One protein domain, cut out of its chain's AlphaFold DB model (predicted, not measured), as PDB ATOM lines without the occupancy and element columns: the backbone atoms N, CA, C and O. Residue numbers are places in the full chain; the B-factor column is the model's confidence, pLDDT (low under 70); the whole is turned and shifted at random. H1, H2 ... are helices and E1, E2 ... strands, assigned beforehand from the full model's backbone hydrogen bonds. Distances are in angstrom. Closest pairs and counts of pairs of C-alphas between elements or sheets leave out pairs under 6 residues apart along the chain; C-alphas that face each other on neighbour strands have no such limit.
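AT A GLANCE: This is residues 19 to 171 of the 188 residues of an uncharacterized protein of Marchantia polymorpha (UniProt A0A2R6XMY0). What shape do these atoms make? One long helix, H2, packs along one face of a twisted sheet of E1, E4 and E6, and a second small sheet of E3, E2 and E5 lies past one end of the first, where E5 runs on into E6. Long links run round these parts. What is it made of? The printed part has 153 residues, with five named helices and six named strands in the order E1 H1 H2 H3 E2 E3 E4 H4 H5 E5 E6. The class is mixed, helices and strands, with under half of the residues in named elements; the whole is compact, with a radius of gyration of the C-alphas of 17.1 A and spans of 50 by 37 by 25 A.

IN THESE COORDINATES: Where does the first half run? E1 is residues 19 to 26, 20.7 A long, from C-alpha 19 at (-25.534, 39.416, -15.737). H1 is residues 42 to 45, H2 residues 65 to 85, 31.1 A long from C-alpha 65 at (-23.327, 28.090, -25.324), and H3 residues 87 to 90. What follows? E2 is residues 92 to 95, E3 residues 102 to 105 and E4 residues 111 to 118, 21.8 A long. H4 is residues 122 to 126, H5 residues 135 to 138, E5 residues 159 to 161, and E6 residues 164 to 170, 19.7 A long, ending with C-alpha 170 at (-30.771, 31.983, -19.209).

HOW THE PARTS SIT: How is the first sheet paired? E1 and E4 are antiparallel, with N 22 and O 115 2.8 A apart, and E4 and E6 are parallel, with N 165 and O 112 2.8 A apart. H2 is on this sheet over E4 and E6, at a height of 9.5 A, along the strands at 15 degrees to E4 on the local plane, making two layers, a helix on one face of a sheet; the closest C-alphas of H2 and E6, Val 72 and Val 167, are 7.1 A apart. And the second sheet? E2 and E3 are a hairpin, with N 94 and O 103 2.8 A apart, and E2 and E5 are antiparallel, with N 93 and O 160 2.8 A apart. Where are the small helices? H3 only grazes both sheets, H5 only grazes the first, and H1 and H4 are on neither, H4 only just, with 4 pairs of C-alphas within 10 A of the first sheet. How regular are the helix backbones? In H2 15 of 17 O i to N i+4 pairs are within hydrogen-bond range, in H4 0 of 1 but 2 of 2 O i to N i+3 pairs; H1, H3 and H5 are too short for an i+4 pair.

THE WHOLE: How large is it? The two C-alphas farthest apart, those of Asp 62 and Asp 98, are 52.9 A apart, and the printed part has no cut. Which links are long, and where is confidence low? The links E1 to H1, H1 to H2 and H5 to E5 are long. The pLDDT is under 70 in residues 97 to 101, 120 and 142 to 157.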
ATOM      1  N   ARG A  19     -26.950  39.756 -15.887       82.56
ATOM      2  CA  ARG A  19     -25.534  39.416 -15.737       82.56
ATOM      3  C   ARG A  19     -24.821  39.515 -17.070       82.56
ATOM      4  O   ARG A  19     -25.459  39.485 -18.119       82.56
ATOM      5  N   ASP A  20     -23.497  39.617 -17.007       85.69
ATOM      6  CA  ASP A  20     -22.618  39.575 -18.179       85.69
ATOM      7  C   ASP A  20     -23.067  40.545 -19.288       85.69
ATOM      8  O   ASP A  20     -23.071  40.208 -20.472       85.69
ATOM      9  N   VAL A  21     -23.507  41.743 -18.882       86.56
ATOM     10  CA  VAL A  21     -24.061  42.747 -19.793       86.56
ATOM     11  C   VAL A  21     -22.952  43.287 -20.689       86.56
ATOM     12  O   VAL A  21     -21.971  43.859 -20.219       86.56
ATOM     13  N   VAL A  22     -23.137  43.137 -21.996       89.56
ATOM     14  CA  VAL A  22     -22.263  43.681 -23.035       89.56
ATOM     15  C   VAL A  22     -23.097  44.560 -23.951       89.56
ATOM     16  O   VAL A  22     -24.038  44.092 -24.590       89.56
ATOM     17  N   ILE A  23     -22.733  45.837 -24.035       89.31
ATOM     18  CA  ILE A  23     -23.385  46.814 -24.909       89.31
ATOM     19  C   ILE A  23     -22.481  47.070 -26.115       89.31
ATOM     20  O   ILE A  23     -21.271  47.244 -25.985       89.31
ATOM     21  N   SER A  24     -23.074  47.091 -27.304       93.38
ATOM     22  CA  SER A  24     -22.397  47.382 -28.568       93.38
ATOM     23  C   SER A  24     -23.296  48.219 -29.478       93.38
ATOM     24  O   SER A  24     -24.503  48.291 -29.251       93.38
ATOM     25  N   LYS A  25     -22.721  48.848 -30.507       94.88
ATOM     26  CA  LYS A  25     -23.489  49.486 -31.584       94.88
ATOM     27  C   LYS A  25     -23.429  48.626 -32.841       94.88
ATOM     28  O   LYS A  25     -22.348  48.188 -33.234       94.88
ATOM     29  N   ILE A  26     -24.578  48.394 -33.469       97.94
ATOM     30  CA  ILE A  26     -24.675  47.681 -34.747       97.94
ATOM     31  C   ILE A  26     -24.954  48.701 -35.838       97.94
ATOM     32  O   ILE A  26     -26.027  49.296 -35.883       97.94
ATOM     33  N   VAL A  27     -23.965  48.912 -36.699       97.31
ATOM     34  CA  VAL A  27     -24.022  49.878 -37.802       97.31
ATOM     35  C   VAL A  27     -24.562  49.227 -39.083       97.31
ATOM     36  O   VAL A  27     -24.495  47.997 -39.214       97.31
ATOM     37  N   PRO A  28     -25.082  50.012 -40.042       97.75
ATOM     38  CA  PRO A  28     -25.445  49.514 -41.365       97.75
ATOM     39  C   PRO A  28     -24.291  48.770 -42.052       97.75
ATOM     40  O   PRO A  28     -23.136  49.184 -41.980       97.75
ATOM     41  N   SER A  29     -24.603  47.678 -42.751       97.25
ATOM     42  CA  SER A  29     -23.594  46.841 -43.427       97.25
ATOM     43  C   SER A  29     -22.934  47.528 -44.627       97.25
ATOM     44  O   SER A  29     -21.826  47.176 -45.028       97.25
ATOM     45  N   SER A  30     -23.616  48.521 -45.191       93.44
ATOM     46  CA  SER A  30     -23.093  49.417 -46.211       93.44
ATOM     47  C   SER A  30     -23.702  50.800 -46.042       93.44
ATOM     48  O   SER A  30     -24.906  50.918 -45.794       93.44
ATOM     49  N   VAL A  31     -22.877  51.823 -46.245       82.81
ATOM     50  CA  VAL A  31     -23.319  53.216 -46.333       82.81
ATOM     51  C   VAL A  31     -24.000  53.408 -47.683       82.81
ATOM     52  O   VAL A  31     -23.446  53.042 -48.721       82.81
ATOM     53  N   THR A  32     -25.209  53.954 -47.668       83.25
ATOM     54  CA  THR A  32     -25.965  54.296 -48.879       83.25
ATOM     55  C   THR A  32     -26.276  55.784 -48.858       83.25
ATOM     56  O   THR A  32     -26.262  56.401 -47.796       83.25
ATOM     57  N   GLU A  33     -26.527  56.399 -50.014       92.38
ATOM     58  CA  GLU A  33     -27.083  57.751 -49.986       92.38
ATOM     59  C   GLU A  33     -28.504  57.696 -49.427       92.38
ATOM     60  O   GLU A  33     -29.394  57.070 -50.002       92.38
ATOM     61  N   HIS A  34     -28.710  58.380 -48.307       93.88
ATOM     62  CA  HIS A  34     -30.014  58.556 -47.695       93.88
ATOM     63  C   HIS A  34     -30.136  59.954 -47.069       93.88
ATOM     64  O   HIS A  34     -29.130  60.637 -46.839       93.88
ATOM     65  N   PRO A  35     -31.365  60.415 -46.782       95.38
ATOM     66  CA  PRO A  35     -31.583  61.624 -45.999       95.38
ATOM     67  C   PRO A  35     -30.806  61.592 -44.680       95.38
ATOM     68  O   PRO A  35     -30.809  60.589 -43.969       95.38
ATOM     69  N   LYS A  36     -30.160  62.709 -44.335       93.88
ATOM     70  CA  LYS A  36     -29.382  62.847 -43.089       93.88
ATOM     71  C   LYS A  36     -30.250  63.097 -41.863       93.88
ATOM     72  O   LYS A  36     -29.781  62.955 -40.737       93.88
ATOM     73  N   ALA A  37     -31.492  63.519 -42.070       94.12
ATOM     74  CA  ALA A  37     -32.444  63.717 -40.998       94.12
ATOM     75  C   ALA A  37     -33.882  63.747 -41.519       94.12
ATOM     76  O   ALA A  37     -34.113  64.059 -42.689       94.12
ATOM     77  N   PHE A  38     -34.825  63.509 -40.611       92.31
ATOM     78  CA  PHE A  38     -36.246  63.750 -40.808       92.31
ATOM     79  C   PHE A  38     -36.754  64.742 -39.772       92.31
ATOM     80  O   PHE A  38     -36.448  64.632 -38.581       92.31
ATOM     81  N   ASP A  39     -37.538  65.703 -40.248       89.88
ATOM     82  CA  ASP A  39     -38.359  66.529 -39.375       89.88
ATOM     83  C   ASP A  39     -39.624  65.736 -39.003       89.88
ATOM     84  O   ASP A  39     -40.152  64.999 -39.843       89.88
ATOM     85  N   PRO A  40     -40.095  65.839 -37.751       86.12
ATOM     86  CA  PRO A  40     -41.227  65.064 -37.273       86.12
ATOM     87  C   PRO A  40     -42.504  65.571 -37.943       86.12
ATOM     88  O   PRO A  40     -42.710  66.779 -38.099       86.12
ATOM     89  N   CYS A  41     -43.399  64.664 -38.312       87.31
ATOM     90  CA  CYS A  41     -44.743  65.053 -38.709       87.31
ATOM     91  C   CYS A  41     -45.634  65.273 -37.474       87.31
ATOM     92  O   CYS A  41     -45.274  64.952 -36.341       87.31
ATOM     93  N   ILE A  42     -46.842  65.802 -37.683       86.81
ATOM     94  CA  ILE A  42     -47.798  66.049 -36.590       86.81
ATOM     95  C   ILE A  42     -48.182  64.770 -35.828       86.81
ATOM     96  O   ILE A  42     -48.494  64.827 -34.641       86.81
ATOM     97  N   TYR A  43     -48.156  63.614 -36.499       86.81
ATOM     98  CA  TYR A  43     -48.406  62.328 -35.852       86.81
ATOM     99  C   TYR A  43     -47.248  61.928 -34.957       86.81
ATOM    100  O   TYR A  43     -47.498  61.462 -33.851       86.81
ATOM    101  N   ASP A  44     -46.013  62.178 -35.395       83.31
ATOM    102  CA  ASP A  44     -44.846  61.956 -34.558       83.31
ATOM    103  C   ASP A  44     -44.980  62.830 -33.316       83.31
ATOM    104  O   ASP A  44     -45.048  62.280 -32.234       83.31
ATOM    105  N   LEU A  45     -45.183  64.144 -33.440       79.62
ATOM    106  CA  LEU A  45     -45.274  65.071 -32.297       79.62
ATOM    107  C   LEU A  45     -46.385  64.767 -31.275       79.62
ATOM    108  O   LEU A  45     -46.257  65.144 -30.115       79.62
ATOM    109  N   ASN A  46     -47.468  64.099 -31.680       81.00
ATOM    110  CA  ASN A  46     -48.574  63.743 -30.782       81.00
ATOM    111  C   ASN A  46     -48.371  62.409 -30.041       81.00
ATOM    112  O   ASN A  46     -49.236  62.011 -29.258       81.00
ATOM    113  N   THR A  47     -47.267  61.700 -30.284       76.00
ATOM    114  CA  THR A  47     -46.927  60.458 -29.570       76.00
ATOM    115  C   THR A  47     -46.034  60.729 -28.362       76.00
ATOM    116  O   THR A  47     -45.233  61.665 -28.370       76.00
ATOM    117  N   PHE A  48     -46.170  59.902 -27.319       74.62
ATOM    118  CA  PHE A  48     -45.306  59.963 -26.140       74.62
ATOM    119  C   PHE A  48     -43.863  59.597 -26.494       74.62
ATOM    120  O   PHE A  48     -43.626  58.661 -27.260       74.62
ATOM    121  N   ASP A  49     -42.913  60.294 -25.873       75.88
ATOM    122  CA  ASP A  49     -41.481  60.018 -25.997       75.88
ATOM    123  C   ASP A  49     -41.110  58.790 -25.153       75.88
ATOM    124  O   ASP A  49     -40.571  58.882 -24.053       75.88
ATOM    125  N   SER A  50     -41.485  57.618 -25.661       77.06
ATOM    126  CA  SER A  50     -41.259  56.317 -25.033       77.06
ATOM    127  C   SER A  50     -40.983  55.254 -26.090       77.06
ATOM    128  O   SER A  50     -41.502  55.341 -27.206       77.06
ATOM    129  N   TYR A  51     -40.227  54.216 -25.738       82.31
ATOM    130  CA  TYR A  51     -40.041  53.078 -26.630       82.31
ATOM    131  C   TYR A  51     -41.296  52.208 -26.686       82.31
ATOM    132  O   TYR A  51     -41.955  51.935 -25.683       82.31
ATOM    133  N   VAL A  52     -41.606  51.721 -27.886       85.62
ATOM    134  CA  VAL A  52     -42.564  50.629 -28.057       85.62
ATOM    135  C   VAL A  52     -41.801  49.320 -27.918       85.62
ATOM    136  O   VAL A  52     -41.069  48.911 -28.819       85.62
ATOM    137  N   THR A  53     -41.974  48.665 -26.778       86.31
ATOM    138  CA  THR A  53     -41.288  47.412 -26.466       86.31
ATOM    139  C   THR A  53     -42.022  46.205 -27.053       86.31
ATOM    140  O   THR A  53     -43.233  46.050 -26.887       86.31
ATOM    141  N   VAL A  54     -41.266  45.292 -27.672       89.75
ATOM    142  CA  VAL A  54     -41.755  43.975 -28.106       89.75
ATOM    143  C   VAL A  54     -40.807  42.887 -27.605       89.75
ATOM    144  O   VAL A  54     -39.620  42.905 -27.919       89.75
ATOM    145  N   LEU A  55     -41.339  41.917 -26.856       88.00
ATOM    146  CA  LEU A  55     -40.577  40.780 -26.339       88.00
ATOM    147  C   LEU A  55     -40.895  39.503 -27.122       88.00
ATOM    148  O   LEU A  55     -42.053  39.104 -27.231       88.00
ATOM    149  N   TYR A  56     -39.849  38.821 -27.584       90.06
ATOM    150  CA  TYR A  56     -39.944  37.504 -28.207       90.06
ATOM    151  C   TYR A  56     -39.231  36.455 -27.354       90.06
ATOM    152  O   TYR A  56     -38.086  36.647 -26.947       90.06
ATOM    153  N   LEU A  57     -39.898  35.323 -27.120       87.38
ATOM    154  CA  LEU A  57     -39.330  34.182 -26.407       87.38
ATOM    155  C   LEU A  57     -39.014  33.059 -27.393       87.38
ATOM    156  O   LEU A  57     -39.906  32.526 -28.051       87.38
ATOM    157  N   TYR A  58     -37.741  32.673 -27.459       87.88
ATOM    158  CA  TYR A  58     -37.266  31.605 -28.332       87.88
ATOM    159  C   TYR A  58     -36.785  30.415 -27.512       87.88
ATOM    160  O   TYR A  58     -36.078  30.565 -26.515       87.88
ATOM    161  N   LYS A  59     -37.147  29.212 -27.956       86.44
ATOM    162  CA  LYS A  59     -36.549  27.976 -27.461       86.44
ATOM    163  C   LYS A  59     -35.491  27.537 -28.462       86.44
ATOM    164  O   LYS A  59     -35.831  27.183 -29.586       86.44
ATOM    165  N   LEU A  60     -34.227  27.557 -28.051       84.62
ATOM    166  CA  LEU A  60     -33.156  26.994 -28.866       84.62
ATOM    167  C   LEU A  60     -33.309  25.470 -28.928       84.62
ATOM    168  O   LEU A  60     -33.617  24.828 -27.920       84.62
ATOM    169  N   GLU A  61     -33.086  24.902 -30.113       82.50
ATOM    170  CA  GLU A  61     -33.074  23.448 -30.323       82.50
ATOM    171  C   GLU A  61     -31.958  22.774 -29.516       82.50
ATOM    172  O   GLU A  61     -32.102  21.641 -29.061       82.50
ATOM    173  N   ASP A  62     -30.870  23.511 -29.287       81.69
ATOM    174  CA  ASP A  62     -29.682  23.067 -28.579       81.69
ATOM    175  C   ASP A  62     -29.257  24.107 -27.530       81.69
ATOM    176  O   ASP A  62     -29.106  25.290 -27.836       81.69
ATOM    177  N   ALA A  63     -29.051  23.653 -26.292       77.88
ATOM    178  CA  ALA A  63     -28.690  24.489 -25.149       77.88
ATOM    179  C   ALA A  63     -27.176  24.745 -25.009       77.88
ATOM    180  O   ALA A  63     -26.746  25.321 -24.011       77.88
ATOM    181  N   ARG A  64     -26.342  24.309 -25.963       85.31
ATOM    182  CA  ARG A  64     -24.905  24.614 -25.946       85.31
ATOM    183  C   ARG A  64     -24.667  26.132 -26.010       85.31
ATOM    184  O   ARG A  64     -25.275  26.801 -26.848       85.31
ATOM    185  N   PRO A  65     -23.698  26.673 -25.245       84.69
ATOM    186  CA  PRO A  65     -23.327  28.090 -25.324       84.69
ATOM    187  C   PRO A  65     -22.963  28.555 -26.743       84.69
ATOM    188  O   PRO A  65     -23.266  29.682 -27.126       84.69
ATOM    189  N   SER A  66     -22.378  27.667 -27.555       88.69
ATOM    190  CA  SER A  66     -22.066  27.937 -28.964       88.69
ATOM    191  C   SER A  66     -23.305  28.232 -29.811       88.69
ATOM    192  O   SER A  66     -23.229  29.048 -30.722       88.69
ATOM    193  N   THR A  67     -24.444  27.597 -29.516       90.56
ATOM    194  CA  THR A  67     -25.702  27.812 -30.244       90.56
ATOM    195  C   THR A  67     -26.251  29.207 -29.970       90.56
ATOM    196  O   THR A  67     -26.666  29.900 -30.895       90.56
ATOM    197  N   PHE A  68     -26.206  29.653 -28.710       90.12
ATOM    198  CA  PHE A  68     -26.604  31.013 -28.354       90.12
ATOM    199  C   PHE A  68     -25.659  32.057 -28.961       90.12
ATOM    200  O   PHE A  68     -26.129  33.038 -29.529       90.12
ATOM    201  N   ALA A  69     -24.343  31.829 -28.909       91.62
ATOM    202  CA  ALA A  69     -23.370  32.717 -29.544       91.62
ATOM    203  C   ALA A  69     -23.631  32.852 -31.056       91.62
ATOM    204  O   ALA A  69     -23.730  33.962 -31.570       91.62
ATOM    205  N   GLN A  70     -23.862  31.729 -31.744       93.69
ATOM    206  CA  GLN A  70     -24.208  31.724 -33.164       93.69
ATOM    207  C   GLN A  70     -25.528  32.458 -33.442       93.69
ATOM    208  O   GLN A  70     -25.625  33.189 -34.426       93.69
ATOM    209  N   PHE A  71     -26.539  32.301 -32.582       93.81
ATOM    210  CA  PHE A  71     -27.786  33.058 -32.683       93.81
ATOM    211  C   PHE A  71     -27.531  34.566 -32.576       93.81
ATOM    212  O   PHE A  71     -27.978  35.319 -33.439       93.81
ATOM    213  N   VAL A  72     -26.771  35.008 -31.569       95.56
ATOM    214  CA  VAL A  72     -26.411  36.422 -31.389       95.56
ATOM    215  C   VAL A  72     -25.690  36.966 -32.623       95.56
ATOM    216  O   VAL A  72     -26.048  38.040 -33.104       95.56
ATOM    217  N   ASP A  73     -24.728  36.224 -33.173       96.88
ATOM    218  CA  ASP A  73     -23.997  36.631 -34.377       96.88
ATOM    219  C   ASP A  73     -24.925  36.769 -35.588       96.88
ATOM    220  O   ASP A  73     -24.862  37.764 -36.314       96.88
ATOM    221  N   VAL A  74     -25.847  35.819 -35.782       97.31
ATOM    222  CA  VAL A  74     -26.857  35.890 -36.847       97.31
ATOM    223  C   VAL A  74     -27.753  37.116 -36.672       97.31
ATOM    224  O   VAL A  74     -28.008  37.819 -37.655       97.31
ATOM    225  N   VAL A  75     -28.202  37.424 -35.450       97.81
ATOM    226  CA  VAL A  75     -29.009  38.627 -35.187       97.81
ATOM    227  C   VAL A  75     -28.199  39.891 -35.480       97.81
ATOM    228  O   VAL A  75     -28.691  40.759 -36.192       97.81
ATOM    229  N   LYS A  76     -26.946  39.998 -35.020       98.38
ATOM    230  CA  LYS A  76     -26.092  41.172 -35.284       98.38
ATOM    231  C   LYS A  76     -25.855  41.391 -36.781       98.38
ATOM    232  O   LYS A  76     -26.017  42.507 -37.275       98.38
ATOM    233  N   VAL A  77     -25.514  40.330 -37.518       98.44
ATOM    234  CA  VAL A  77     -25.263  40.399 -38.968       98.44
ATOM    235  C   VAL A  77     -26.539  40.739 -39.739       98.44
ATOM    236  O   VAL A  77     -26.512  41.580 -40.637       98.44
ATOM    237  N   SER A  78     -27.665  40.102 -39.408       98.44
ATOM    238  CA  SER A  78     -28.942  40.392 -40.070       98.44
ATOM    239  C   SER A  78     -29.441  41.802 -39.757       98.44
ATOM    240  O   SER A  78     -29.852  42.500 -40.680       98.44
ATOM    241  N   LEU A  79     -29.312  42.262 -38.508       98.44
ATOM    242  CA  LEU A  79     -29.626  43.633 -38.110       98.44
ATOM    243  C   LEU A  79     -28.790  44.642 -38.903       98.44
ATOM    244  O   LEU A  79     -29.359  45.534 -39.517       98.44
ATOM    245  N   SER A  80     -27.469  44.459 -38.982       98.50
ATOM    246  CA  SER A  80     -26.586  45.329 -39.773       98.50
ATOM    247  C   SER A  80     -27.030  45.442 -41.242       98.50
ATOM    248  O   SER A  80     -27.053  46.532 -41.811       98.50
ATOM    249  N   ARG A  81     -27.470  44.333 -41.854       98.31
ATOM    250  CA  ARG A  81     -27.998  44.329 -43.230       98.31
ATOM    251  C   ARG A  81     -29.335  45.056 -43.357       98.31
ATOM    252  O   ARG A  81     -29.543  45.779 -44.325       98.31
ATOM    253  N   VAL A  82     -30.239  44.872 -42.396       97.62
ATOM    254  CA  VAL A  82     -31.546  45.551 -42.374       97.62
ATOM    255  C   VAL A  82     -31.376  47.051 -42.158       97.62
ATOM    256  O   VAL A  82     -32.055  47.832 -42.818       97.62
ATOM    257  N   LEU A  83     -30.435  47.471 -41.311       97.88
ATOM    258  CA  LEU A  83     -30.152  48.882 -41.047       97.88
ATOM    259  C   LEU A  83     -29.659  49.643 -42.284       97.88
ATOM    260  O   LEU A  83     -29.853  50.845 -42.350       97.88
ATOM    261  N   THR A  84     -29.108  48.976 -43.302       96.38
ATOM    262  CA  THR A  84     -28.839  49.624 -44.599       96.38
ATOM    263  C   THR A  84     -30.126  50.094 -45.288       96.38
ATOM    264  O   THR A  84     -30.134  51.139 -45.928       96.38
ATOM    265  N   LEU A  85     -31.220  49.338 -45.165       95.62
ATOM    266  CA  LEU A  85     -32.516  49.675 -45.770       95.62
ATOM    267  C   LEU A  85     -33.366  50.559 -44.849       95.62
ATOM    268  O   LEU A  85     -34.103  51.423 -45.312       95.62
ATOM    269  N   TYR A  86     -33.241  50.341 -43.542       96.56
ATOM    270  CA  TYR A  86     -33.936  51.066 -42.483       96.56
ATOM    271  C   TYR A  86     -32.954  51.946 -41.709       96.56
ATOM    272  O   TYR A  86     -32.919  51.932 -40.478       96.56
ATOM    273  N   PHE A  87     -32.172  52.733 -42.445       95.75
ATOM    274  CA  PHE A  87     -31.153  53.641 -41.914       95.75
ATOM    275  C   PHE A  87     -31.636  54.577 -40.787       95.75
ATOM    276  O   PHE A  87     -30.835  54.843 -39.889       95.75
ATOM    277  N   PRO A  88     -32.915  55.024 -40.704       95.94
ATOM    278  CA  PRO A  88     -33.330  55.869 -39.585       95.94
ATOM    279  C   PRO A  88     -33.216  55.157 -38.229       95.94
ATOM    280  O   PRO A  88     -32.958  55.802 -37.217       95.94
ATOM    281  N   LEU A  89     -33.328  53.821 -38.208       96.19
ATOM    282  CA  LEU A  89     -33.192  53.013 -36.992       96.19
ATOM    283  C   LEU A  89     -31.748  52.945 -36.469       96.19
ATOM    284  O   LEU A  89     -31.542  52.638 -35.297       96.19
ATOM    285  N   ALA A  90     -30.755  53.242 -37.313       96.12
ATOM    286  CA  ALA A  90     -29.352  53.390 -36.920       96.12
ATOM    287  C   ALA A  90     -29.011  54.822 -36.466       96.12
ATOM    288  O   ALA A  90     -27.846  55.125 -36.204       96.12
ATOM    289  N   GLY A  91     -30.011  55.703 -36.422       94.25
ATOM    290  CA  GLY A  91     -29.889  57.089 -36.009       94.25
ATOM    291  C   GLY A  91     -30.335  57.340 -34.571       94.25
ATOM    292  O   GLY A  91     -30.443  56.433 -33.738       94.25
ATOM    293  N   LYS A  92     -30.625  58.609 -34.288       91.44
ATOM    294  CA  LYS A  92     -31.053  59.078 -32.970       91.44
ATOM    295  C   LYS A  92     -32.027  60.243 -33.055       91.44
ATOM    296  O   LYS A  92     -31.895  61.113 -33.914       91.44
ATOM    297  N   TRP A  93     -32.986  60.279 -32.143       88.19
ATOM    298  CA  TRP A  93     -33.826  61.447 -31.917       88.19
ATOM    299  C   TRP A  93     -33.063  62.472 -31.089       88.19
ATOM    300  O   TRP A  93     -32.457  62.116 -30.083       88.19
ATOM    301  N   VAL A  94     -33.109  63.734 -31.505       86.50
ATOM    302  CA  VAL A  94     -32.519  64.864 -30.783       86.50
ATOM    303  C   VAL A  94     -33.588  65.917 -30.527       86.50
ATOM    304  O   VAL A  94     -34.417  66.178 -31.398       86.50
ATOM    305  N   VAL A  95     -33.578  66.538 -29.352       79.81
ATOM    306  CA  VAL A  95     -34.440  67.697 -29.079       79.81
ATOM    307  C   VAL A  95     -33.760  68.966 -29.598       79.81
ATOM    308  O   VAL A  95     -32.588  69.202 -29.305       79.81
ATOM    309  N   THR A  96     -34.481  69.773 -30.377       73.12
ATOM    310  CA  THR A  96     -33.982  71.036 -30.941       73.12
ATOM    311  C   THR A  96     -33.724  72.095 -29.864       73.12
ATOM    312  O   THR A  96     -34.161  71.976 -28.718       73.12
ATOM    313  N   GLU A  97     -32.982  73.147 -30.221       66.00
ATOM    314  CA  GLU A  97     -32.565  74.211 -29.292       66.00
ATOM    315  C   GLU A  97     -33.742  74.960 -28.641       66.00
ATOM    316  O   GLU A  97     -33.631  75.396 -27.497       66.00
ATOM    317  N   ASP A  98     -34.888  75.045 -29.320       65.94
ATOM    318  CA  ASP A  98     -36.142  75.608 -28.797       65.94
ATOM    319  C   ASP A  98     -36.931  74.633 -27.895       65.94
ATOM    320  O   ASP A  98     -38.054  74.933 -27.484       65.94
ATOM    321  N   ALA A  99     -36.342  73.472 -27.578       61.78
ATOM    322  CA  ALA A  99     -36.832  72.435 -26.670       61.78
ATOM    323  C   ALA A  99     -38.232  71.874 -26.984       61.78
ATOM    324  O   ALA A  99     -38.802  71.168 -26.153       61.78
ATOM    325  N   SER A 100     -38.791  72.179 -28.158       60.47
ATOM    326  CA  SER A 100     -40.198  71.912 -28.478       60.47
ATOM    327  C   SER A 100     -40.392  70.963 -29.657       60.47
ATOM    328  O   SER A 100     -41.478  70.399 -29.795       60.47
ATOM    329  N   LEU A 101     -39.358  70.718 -30.468       66.69
ATOM    330  CA  LEU A 101     -39.421  69.785 -31.589       66.69
ATOM    331  C   LEU A 101     -38.316  68.726 -31.493       66.69
ATOM    332  O   LEU A 101     -37.166  68.991 -31.149       66.69
ATOM    333  N   ARG A 102     -38.672  67.479 -31.798       81.88
ATOM    334  CA  ARG A 102     -37.720  66.368 -31.904       81.88
ATOM    335  C   ARG A 102     -37.316  66.182 -33.356       81.88
ATOM    336  O   ARG A 102     -38.182  66.131 -34.210       81.88
ATOM    337  N   LYS A 103     -36.035  66.033 -33.660       88.88
ATOM    338  CA  LYS A 103     -35.551  65.736 -35.012       88.88
ATOM    339  C   LYS A 103     -34.921  64.353 -35.036       88.88
ATOM    340  O   LYS A 103     -34.146  64.024 -34.142       88.88
ATOM    341  N   LEU A 104     -35.224  63.549 -36.050       92.00
ATOM    342  CA  LEU A 104     -34.574  62.253 -36.231       92.00
ATOM    343  C   LEU A 104     -33.311  62.443 -37.063       92.00
ATOM    344  O   LEU A 104     -33.390  62.730 -38.255       92.00
ATOM    345  N   ILE A 105     -32.148  62.287 -36.443       94.31
ATOM    346  CA  ILE A 105     -30.845  62.354 -37.103       94.31
ATOM    347  C   ILE A 105     -30.471  60.961 -37.601       94.31
ATOM    348  O   ILE A 105     -30.374  60.021 -36.821       94.31
ATOM    349  N   CYS A 106     -30.236  60.842 -38.905       95.31
ATOM    350  CA  CYS A 106     -29.869  59.609 -39.594       95.31
ATOM    351  C   CYS A 106     -28.369  59.641 -39.919       95.31
ATOM    352  O   CYS A 106     -27.978  60.036 -41.016       95.31
ATOM    353  N   ASN A 107     -27.531  59.311 -38.936       93.88
ATOM    354  CA  ASN A 107     -26.071  59.450 -39.012       93.88
ATOM    355  C   ASN A 107     -25.305  58.120 -38.991       93.88
ATOM    356  O   ASN A 107     -24.088  58.137 -38.816       93.88
ATOM    357  N   ASP A 108     -26.007  56.998 -39.137       95.25
ATOM    358  CA  ASP A 108     -25.442  55.645 -39.159       95.25
ATOM    359  C   ASP A 108     -24.579  55.281 -37.939       95.25
ATOM    360  O   ASP A 108     -23.776  54.349 -38.002       95.25
ATOM    361  N   GLU A 109     -24.755  55.966 -36.801       93.69
ATOM    362  CA  GLU A 109     -24.027  55.648 -35.564       93.69
ATOM    363  C   GLU A 109     -24.314  54.224 -35.064       93.69
ATOM    364  O   GLU A 109     -23.492  53.644 -34.353       93.69
ATOM    365  N   GLY A 110     -25.458  53.662 -35.453       94.62
ATOM    366  CA  GLY A 110     -25.840  52.283 -35.212       94.62
ATOM    367  C   GLY A 110     -26.863  52.121 -34.094       94.62
ATOM    368  O   GLY A 110     -26.951  52.923 -33.165       94.62
ATOM    369  N   ALA A 111     -27.627  51.034 -34.181       94.94
ATOM    370  CA  ALA A 111     -28.591  50.647 -33.158       94.94
ATOM    371  C   ALA A 111     -27.875  50.129 -31.902       94.94
ATOM    372  O   ALA A 111     -26.842  49.457 -31.999       94.94
ATOM    373  N   VAL A 112     -28.442  50.400 -30.724       93.50
ATOM    374  CA  VAL A 112     -27.917  49.878 -29.455       93.50
ATOM    375  C   VAL A 112     -28.235  48.391 -29.369       93.50
ATOM    376  O   VAL A 112     -29.387  47.986 -29.491       93.50
ATOM    377  N   PHE A 113     -27.214  47.569 -29.146       95.00
ATOM    378  CA  PHE A 113     -27.350  46.125 -29.014       95.00
ATOM    379  C   PHE A 113     -26.807  45.660 -27.669       95.00
ATOM    380  O   PHE A 113     -25.608  45.768 -27.399       95.00
ATOM    381  N   VAL A 114     -27.700  45.114 -26.853       92.38
ATOM    382  CA  VAL A 114     -27.440  44.630 -25.500       92.38
ATOM    383  C   VAL A 114     -27.434  43.112 -25.525       92.38
ATOM    384  O   VAL A 114     -28.402  42.473 -25.929       92.38
ATOM    385  N   GLN A 115     -26.345  42.519 -25.068       92.50
ATOM    386  CA  GLN A 115     -26.260  41.097 -24.787       92.50
ATOM    387  C   GLN A 115     -26.188  40.914 -23.274       92.50
ATOM    388  O   GLN A 115     -25.423  41.615 -22.622       92.50
ATOM    389  N   ALA A 116     -26.971  39.994 -22.717       89.44
ATOM    390  CA  ALA A 116     -26.969  39.731 -21.279       89.44
ATOM    391  C   ALA A 116     -27.307  38.267 -20.954       89.44
ATOM    392  O   ALA A 116     -27.789  37.508 -21.800       89.44
ATOM    393  N   ALA A 117     -27.097  37.880 -19.704       87.25
ATOM    394  CA  ALA A 117     -27.615  36.663 -19.097       87.25
ATOM    395  C   ALA A 117     -28.640  37.014 -18.007       87.25
ATOM    396  O   ALA A 117     -28.563  38.079 -17.405       87.25
ATOM    397  N   VAL A 118     -29.610  36.135 -17.769       83.62
ATOM    398  CA  VAL A 118     -30.713  36.347 -16.822       83.62
ATOM    399  C   VAL A 118     -30.806  35.148 -15.887       83.62
ATOM    400  O   VAL A 118     -30.857  34.008 -16.351       83.62
ATOM    401  N   ASP A 119     -30.852  35.391 -14.581       74.44
ATOM    402  CA  ASP A 119     -30.911  34.324 -13.567       74.44
ATOM    403  C   ASP A 119     -32.274  33.629 -13.457       74.44
ATOM    404  O   ASP A 119     -32.384  32.529 -12.906       74.44
ATOM    405  N   ASP A 120     -33.318  34.266 -13.978       68.94
ATOM    406  CA  ASP A 120     -34.673  33.743 -13.926       68.94
ATOM    407  C   ASP A 120     -34.892  32.531 -14.838       68.94
ATOM    408  O   ASP A 120     -34.293  32.352 -15.903       68.94
ATOM    409  N   GLN A 121     -35.853  31.697 -14.439       73.00
ATOM    410  CA  GLN A 121     -36.348  30.590 -15.251       73.00
ATOM    411  C   GLN A 121     -37.190  31.132 -16.416       73.00
ATOM    412  O   GLN A 121     -38.418  31.042 -16.375       73.00
ATOM    413  N   MET A 122     -36.547  31.634 -17.482       77.06
ATOM    414  CA  MET A 122     -37.224  32.144 -18.692       77.06
ATOM    415  C   MET A 122     -38.263  31.160 -19.254       77.06
ATOM    416  O   MET A 122     -39.269  31.563 -19.831       77.06
ATOM    417  N   ARG A 123     -38.065  29.856 -19.017       78.50
ATOM    418  CA  ARG A 123     -39.020  28.786 -19.351       78.50
ATOM    419  C   ARG A 123     -40.434  29.023 -18.813       78.50
ATOM    420  O   ARG A 123     -41.387  28.614 -19.468       78.50
ATOM    421  N   ARG A 124     -40.586  29.662 -17.650       80.12
ATOM    422  CA  ARG A 124     -41.900  29.921 -17.035       80.12
ATOM    423  C   ARG A 124     -42.734  30.881 -17.875       80.12
ATOM    424  O   ARG A 124     -43.935  30.687 -17.987       80.12
ATOM    425  N   PHE A 125     -42.097  31.838 -18.546       80.06
ATOM    426  CA  PHE A 125     -42.788  32.825 -19.373       80.06
ATOM    427  C   PHE A 125     -43.372  32.235 -20.669       80.06
ATOM    428  O   PHE A 125     -44.188  32.881 -21.313       80.06
ATOM    429  N   PHE A 126     -43.035  30.995 -21.047       82.38
ATOM    430  CA  PHE A 126     -43.711  30.318 -22.164       82.38
ATOM    431  C   PHE A 126     -45.139  29.875 -21.822       82.38
ATOM    432  O   PHE A 126     -45.905  29.557 -22.731       82.38
ATOM    433  N   ASN A 127     -45.508  29.840 -20.539       85.62
ATOM    434  CA  ASN A 127     -46.896  29.678 -20.130       85.62
ATOM    435  C   ASN A 127     -47.586  31.054 -20.148       85.62
ATOM    436  O   ASN A 127     -47.200  31.914 -19.354       85.62
ATOM    437  N   PRO A 128     -48.632  31.273 -20.970       83.25
ATOM    438  CA  PRO A 128     -49.333  32.556 -21.021       83.25
ATOM    439  C   PRO A 128     -49.864  33.030 -19.661       83.25
ATOM    440  O   PRO A 128     -49.898  34.229 -19.407       83.25
ATOM    441  N   ALA A 129     -50.239  32.108 -18.766       87.44
ATOM    442  CA  ALA A 129     -50.712  32.454 -17.423       87.44
ATOM    443  C   ALA A 129     -49.609  33.041 -16.518       87.44
ATOM    444  O   ALA A 129     -49.900  33.809 -15.602       87.44
ATOM    445  N   ASP A 130     -48.349  32.701 -16.796       83.44
ATOM    446  CA  ASP A 130     -47.170  33.132 -16.046       83.44
ATOM    447  C   ASP A 130     -46.371  34.216 -16.793       83.44
ATOM    448  O   ASP A 130     -45.299  34.611 -16.331       83.44
ATOM    449  N   PHE A 131     -46.860  34.702 -17.943       83.38
ATOM    450  CA  PHE A 131     -46.166  35.691 -18.769       83.38
ATOM    451  C   PHE A 131     -46.151  37.067 -18.091       83.38
ATOM    452  O   PHE A 131     -47.015  37.919 -18.297       83.38
ATOM    453  N   LYS A 132     -45.146  37.256 -17.239       81.06
ATOM    454  CA  LYS A 132     -44.814  38.499 -16.542       81.06
ATOM    455  C   LYS A 132     -43.305  38.706 -16.662       81.06
ATOM    456  O   LYS A 132     -42.589  38.462 -15.690       81.06
ATOM    457  N   PRO A 133     -42.809  39.023 -17.871       76.50
ATOM    458  CA  PRO A 133     -41.381  39.173 -18.075       76.50
ATOM    459  C   PRO A 133     -40.847  40.325 -17.211       76.50
ATOM    460  O   PRO A 133     -41.543  41.332 -17.046       76.50
ATOM    461  N   PRO A 134     -39.631  40.192 -16.660       76.00
ATOM    462  CA  PRO A 134     -38.998  41.273 -15.930       76.00
ATOM    463  C   PRO A 134     -38.813  42.499 -16.825       76.00
ATOM    464  O   PRO A 134     -38.528  42.367 -18.019       76.00
ATOM    465  N   GLY A 135     -38.957  43.689 -16.239       76.94
ATOM    466  CA  GLY A 135     -38.804  44.952 -16.963       76.94
ATOM    467  C   GLY A 135     -37.410  45.102 -17.570       76.94
ATOM    468  O   GLY A 135     -37.250  45.712 -18.613       76.94
ATOM    469  N   GLU A 136     -36.396  44.472 -16.989       78.94
ATOM    470  CA  GLU A 136     -35.019  44.483 -17.472       78.94
ATOM    471  C   GLU A 136     -34.828  43.745 -18.808       78.94
ATOM    472  O   GLU A 136     -33.784  43.887 -19.439       78.94
ATOM    473  N   LEU A 137     -35.813  42.968 -19.281       80.00
ATOM    474  CA  LEU A 137     -35.745  42.300 -20.590       80.00
ATOM    475  C   LEU A 137     -36.065  43.218 -21.774       80.00
ATOM    476  O   LEU A 137     -35.976  42.778 -22.919       80.00
ATOM    477  N   ILE A 138     -36.441  44.470 -21.514       77.44
ATOM    478  CA  ILE A 138     -36.912  45.398 -22.548       77.44
ATOM    479  C   ILE A 138     -35.794  46.277 -23.131       77.44
ATOM    480  O   ILE A 138     -36.028  47.013 -24.082       77.44
ATOM    481  N   GLY A 139     -34.569  46.217 -22.592       72.94
ATOM    482  CA  GLY A 139     -33.411  46.968 -23.099       72.94
ATOM    483  C   GLY A 139     -33.364  48.453 -22.740       72.94
ATOM    484  O   GLY A 139     -32.283  49.034 -22.774       72.94
ATOM    485  N   GLU A 140     -34.480  49.064 -22.339       74.50
ATOM    486  CA  GLU A 140     -34.554  50.497 -22.006       74.50
ATOM    487  C   GLU A 140     -33.571  50.909 -20.899       74.50
ATOM    488  O   GLU A 140     -32.926  51.951 -20.997       74.50
ATOM    489  N   PHE A 141     -33.369  50.056 -19.890       71.06
ATOM    490  CA  PHE A 141     -32.410  50.298 -18.804       71.06
ATOM    491  C   PHE A 141     -30.941  50.298 -19.249       71.06
ATOM    492  O   PHE A 141     -30.073  50.740 -18.500       71.06
ATOM    493  N   ALA A 142     -30.637  49.797 -20.449       67.38
ATOM    494  CA  ALA A 142     -29.287  49.810 -20.999       67.38
ATOM    495  C   ALA A 142     -28.970  51.099 -21.776       67.38
ATOM    496  O   ALA A 142     -27.830  51.272 -22.212       67.38
ATOM    497  N   VAL A 143     -29.946  51.993 -21.974       68.56
ATOM    498  CA  VAL A 143     -29.724  53.299 -22.605       68.56
ATOM    499  C   VAL A 143     -29.100  54.248 -21.580       68.56
ATOM    500  O   VAL A 143     -29.748  54.573 -20.583       68.56
ATOM    501  N   PRO A 144     -27.867  54.738 -21.801       58.66
ATOM    502  CA  PRO A 144     -27.250  55.693 -20.889       58.66
ATOM    503  C   PRO A 144     -28.107  56.957 -20.742       58.66
ATOM    504  O   PRO A 144     -28.515  57.551 -21.739       58.66
ATOM    505  N   GLY A 145     -28.365  57.377 -19.501       55.56
ATOM    506  CA  GLY A 145     -29.138  58.586 -19.195       55.56
ATOM    507  C   GLY A 145     -30.662  58.420 -19.240       55.56
ATOM    508  O   GLY A 145     -31.367  59.403 -19.024       55.56
ATOM    509  N   PHE A 146     -31.185  57.214 -19.492       58.81
ATOM    510  CA  PHE A 146     -32.618  56.937 -19.397       58.81
ATOM    511  C   PHE A 146     -32.995  56.556 -17.958       58.81
ATOM    512  O   PHE A 146     -32.571  55.526 -17.434       58.81
ATOM    513  N   VAL A 147     -33.798  57.398 -17.304       57.91
ATOM    514  CA  VAL A 147     -34.292  57.169 -15.941       57.91
ATOM    515  C   VAL A 147     -35.813  57.063 -15.997       57.91
ATOM    516  O   VAL A 147     -36.500  58.031 -16.298       57.91
ATOM    517  N   VAL A 148     -36.356  55.885 -15.675       55.03
ATOM    518  CA  VAL A 148     -37.805  55.597 -15.750       55.03
ATOM    519  C   VAL A 148     -38.641  56.511 -14.842       55.03
ATOM    520  O   VAL A 148     -39.792  56.797 -15.144       55.03
ATOM    521  N   ALA A 149     -38.085  57.023 -13.741       53.53
ATOM    522  CA  ALA A 149     -38.774  58.011 -12.897       53.53
ATOM    523  C   ALA A 149     -38.963  59.377 -13.590       53.53
ATOM    524  O   ALA A 149     -39.750  60.205 -13.141       53.53
ATOM    525  N   ASP A 150     -38.250  59.578 -14.691       54.44
ATOM    526  CA  ASP A 150     -38.044  60.833 -15.380       54.44
ATOM    527  C   ASP A 150     -38.365  60.684 -16.875       54.44
ATOM    528  O   ASP A 150     -37.803  61.401 -17.680       54.44
ATOM    529  N   VAL A 151     -39.308  59.819 -17.287       49.44
ATOM    530  CA  VAL A 151     -39.704  59.684 -18.717       49.44
ATOM    531  C   VAL A 151     -40.098  61.033 -19.352       49.44
ATOM    532  O   VAL A 151     -40.003  61.214 -20.560       49.44
ATOM    533  N   HIS A 152     -40.502  62.014 -18.536       50.94
ATOM    534  CA  HIS A 152     -40.769  63.394 -18.963       50.94
ATOM    535  C   HIS A 152     -39.555  64.333 -18.926       50.94
ATOM    536  O   HIS A 152     -39.618  65.432 -19.474       50.94
ATOM    537  N   LYS A 153     -38.463  63.947 -18.266       50.28
ATOM    538  CA  LYS A 153     -37.183  64.641 -18.346       50.28
ATOM    539  C   LYS A 153     -36.365  63.937 -19.416       50.28
ATOM    540  O   LYS A 153     -35.939  62.799 -19.270       50.28
ATOM    541  N   THR A 154     -36.164  64.639 -20.521       52.00
ATOM    542  CA  THR A 154     -35.169  64.295 -21.538       52.00
ATOM    543  C   THR A 154     -33.906  63.697 -20.899       52.00
ATOM    544  O   THR A 154     -33.448  64.259 -19.899       52.00
ATOM    545  N   PRO A 155     -33.314  62.635 -21.479       55.72
ATOM    546  CA  PRO A 155     -32.016  62.127 -21.057       55.72
ATOM    547  C   PRO A 155     -31.026  63.285 -21.020       55.72
ATOM    548  O   PRO A 155     -31.188  64.260 -21.757       55.72
ATOM    549  N   GLU A 156     -29.997  63.190 -20.180       55.19
ATOM    550  CA  GLU A 156     -29.055  64.294 -19.931       55.19
ATOM    551  C   GLU A 156     -28.475  64.891 -21.227       55.19
ATOM    552  O   GLU A 156     -28.288  66.104 -21.328       55.19
ATOM    553  N   ASN A 157     -28.299  64.060 -22.260       59.06
ATOM    554  CA  ASN A 157     -27.778  64.466 -23.567       59.06
ATOM    555  C   ASN A 157     -28.855  64.907 -24.573       59.06
ATOM    556  O   ASN A 157     -28.516  65.321 -25.675       59.06
ATOM    557  N   LYS A 158     -30.147  64.810 -24.233       71.56
ATOM    558  CA  LYS A 158     -31.305  65.045 -25.119       71.56
ATOM    559  C   LYS A 158     -31.293  64.213 -26.409       71.56
ATOM    560  O   LYS A 158     -31.976  64.561 -27.373       71.56
ATOM    561  N   GLU A 159     -30.536  63.120 -26.417       80.44
ATOM    562  CA  GLU A 159     -30.425  62.184 -27.531       80.44
ATOM    563  C   GLU A 159     -31.022  60.830 -27.148       80.44
ATOM    564  O   GLU A 159     -30.789  60.339 -26.044       80.44
ATOM    565  N   TRP A 160     -31.749  60.209 -28.076       83.69
ATOM    566  CA  TRP A 160     -32.322  58.876 -27.899       83.69
ATOM    567  C   TRP A 160     -31.986  57.994 -29.095       83.69
ATOM    568  O   TRP A 160     -32.321  58.377 -30.219       83.69
ATOM    569  N   PRO A 161     -31.366  56.817 -28.907       89.50
ATOM    570  CA  PRO A 161     -31.185  55.884 -30.011       89.50
ATOM    571  C   PRO A 161     -32.547  55.490 -30.591       89.50
ATOM    572  O   PRO A 161     -33.505  55.271 -29.861       89.50
ATOM    573  N   CYS A 162     -32.657  55.387 -31.914       91.38
ATOM    574  CA  CYS A 162     -33.945  55.047 -32.525       91.38
ATOM    575  C   CYS A 162     -34.337  53.572 -32.308       91.38
ATOM    576  O   CYS A 162     -35.516  53.227 -32.382       91.38
ATOM    577  N   LEU A 163     -33.359  52.695 -32.055       93.88
ATOM    578  CA  LEU A 163     -33.569  51.265 -31.856       93.88
ATOM    579  C   LEU A 163     -32.637  50.710 -30.776       93.88
ATOM    580  O   LEU A 163     -31.425  50.945 -30.791       93.88
ATOM    581  N   ILE A 164     -33.222  49.901 -29.894       92.75
ATOM    582  CA  ILE A 164     -32.521  49.076 -28.913       92.75
ATOM    583  C   ILE A 164     -32.909  47.625 -29.174       92.75
ATOM    584  O   ILE A 164     -34.087  47.300 -29.313       92.75
ATOM    585  N   VAL A 165     -31.916  46.746 -29.229       95.00
ATOM    586  CA  VAL A 165     -32.115  45.303 -29.341       95.00
ATOM    587  C   VAL A 165     -31.420  44.639 -28.169       95.00
ATOM    588  O   VAL A 165     -30.199  44.706 -28.058       95.00
ATOM    589  N   GLN A 166     -32.186  43.976 -27.306       93.06
ATOM    590  CA  GLN A 166     -31.636  43.144 -26.242       93.06
ATOM    591  C   GLN A 166     -31.791  41.664 -26.588       93.06
ATOM    592  O   GLN A 166     -32.877  41.199 -26.927       93.06
ATOM    593  N   VAL A 167     -30.698  40.913 -26.464       93.56
ATOM    594  CA  VAL A 167     -30.696  39.454 -26.548       93.56
ATOM    595  C   VAL A 167     -30.168  38.892 -25.236       93.56
ATOM    596  O   VAL A 167     -29.031  39.155 -24.840       93.56
ATOM    597  N   SER A 168     -30.998  38.093 -24.567       89.88
ATOM    598  CA  SER A 168     -30.669  37.509 -23.271       89.88
ATOM    599  C   SER A 168     -30.732  35.986 -23.294       89.88
ATOM    600  O   SER A 168     -31.639  35.402 -23.887       89.88
ATOM    601  N   THR A 169     -29.775  35.339 -22.628       88.88
ATOM    602  CA  THR A 169     -29.812  33.895 -22.347       88.88
ATOM    603  C   THR A 169     -30.150  33.636 -20.885       88.88
ATOM    604  O   THR A 169     -29.915  34.478 -20.023       88.88
ATOM    605  N   GLN A 170     -30.661  32.444 -20.587       83.56
ATOM    606  CA  GLN A 170     -30.771  31.983 -19.209       83.56
ATOM    607  C   GLN A 170     -29.356  31.696 -18.693       83.56
ATOM    608  O   GLN A 170     -28.582  31.024 -19.379       83.56
ATOM    609  N   ALA A 171     -29.020  32.213 -17.514       75.31
ATOM    610  CA  ALA A 171     -27.776  31.884 -16.837       75.31
ATOM    611  C   ALA A 171     -27.794  30.416 -16.386       75.31
ATOM    612  O   ALA A 171     -28.833  29.883 -15.978       75.31
TER     613      ALA A 171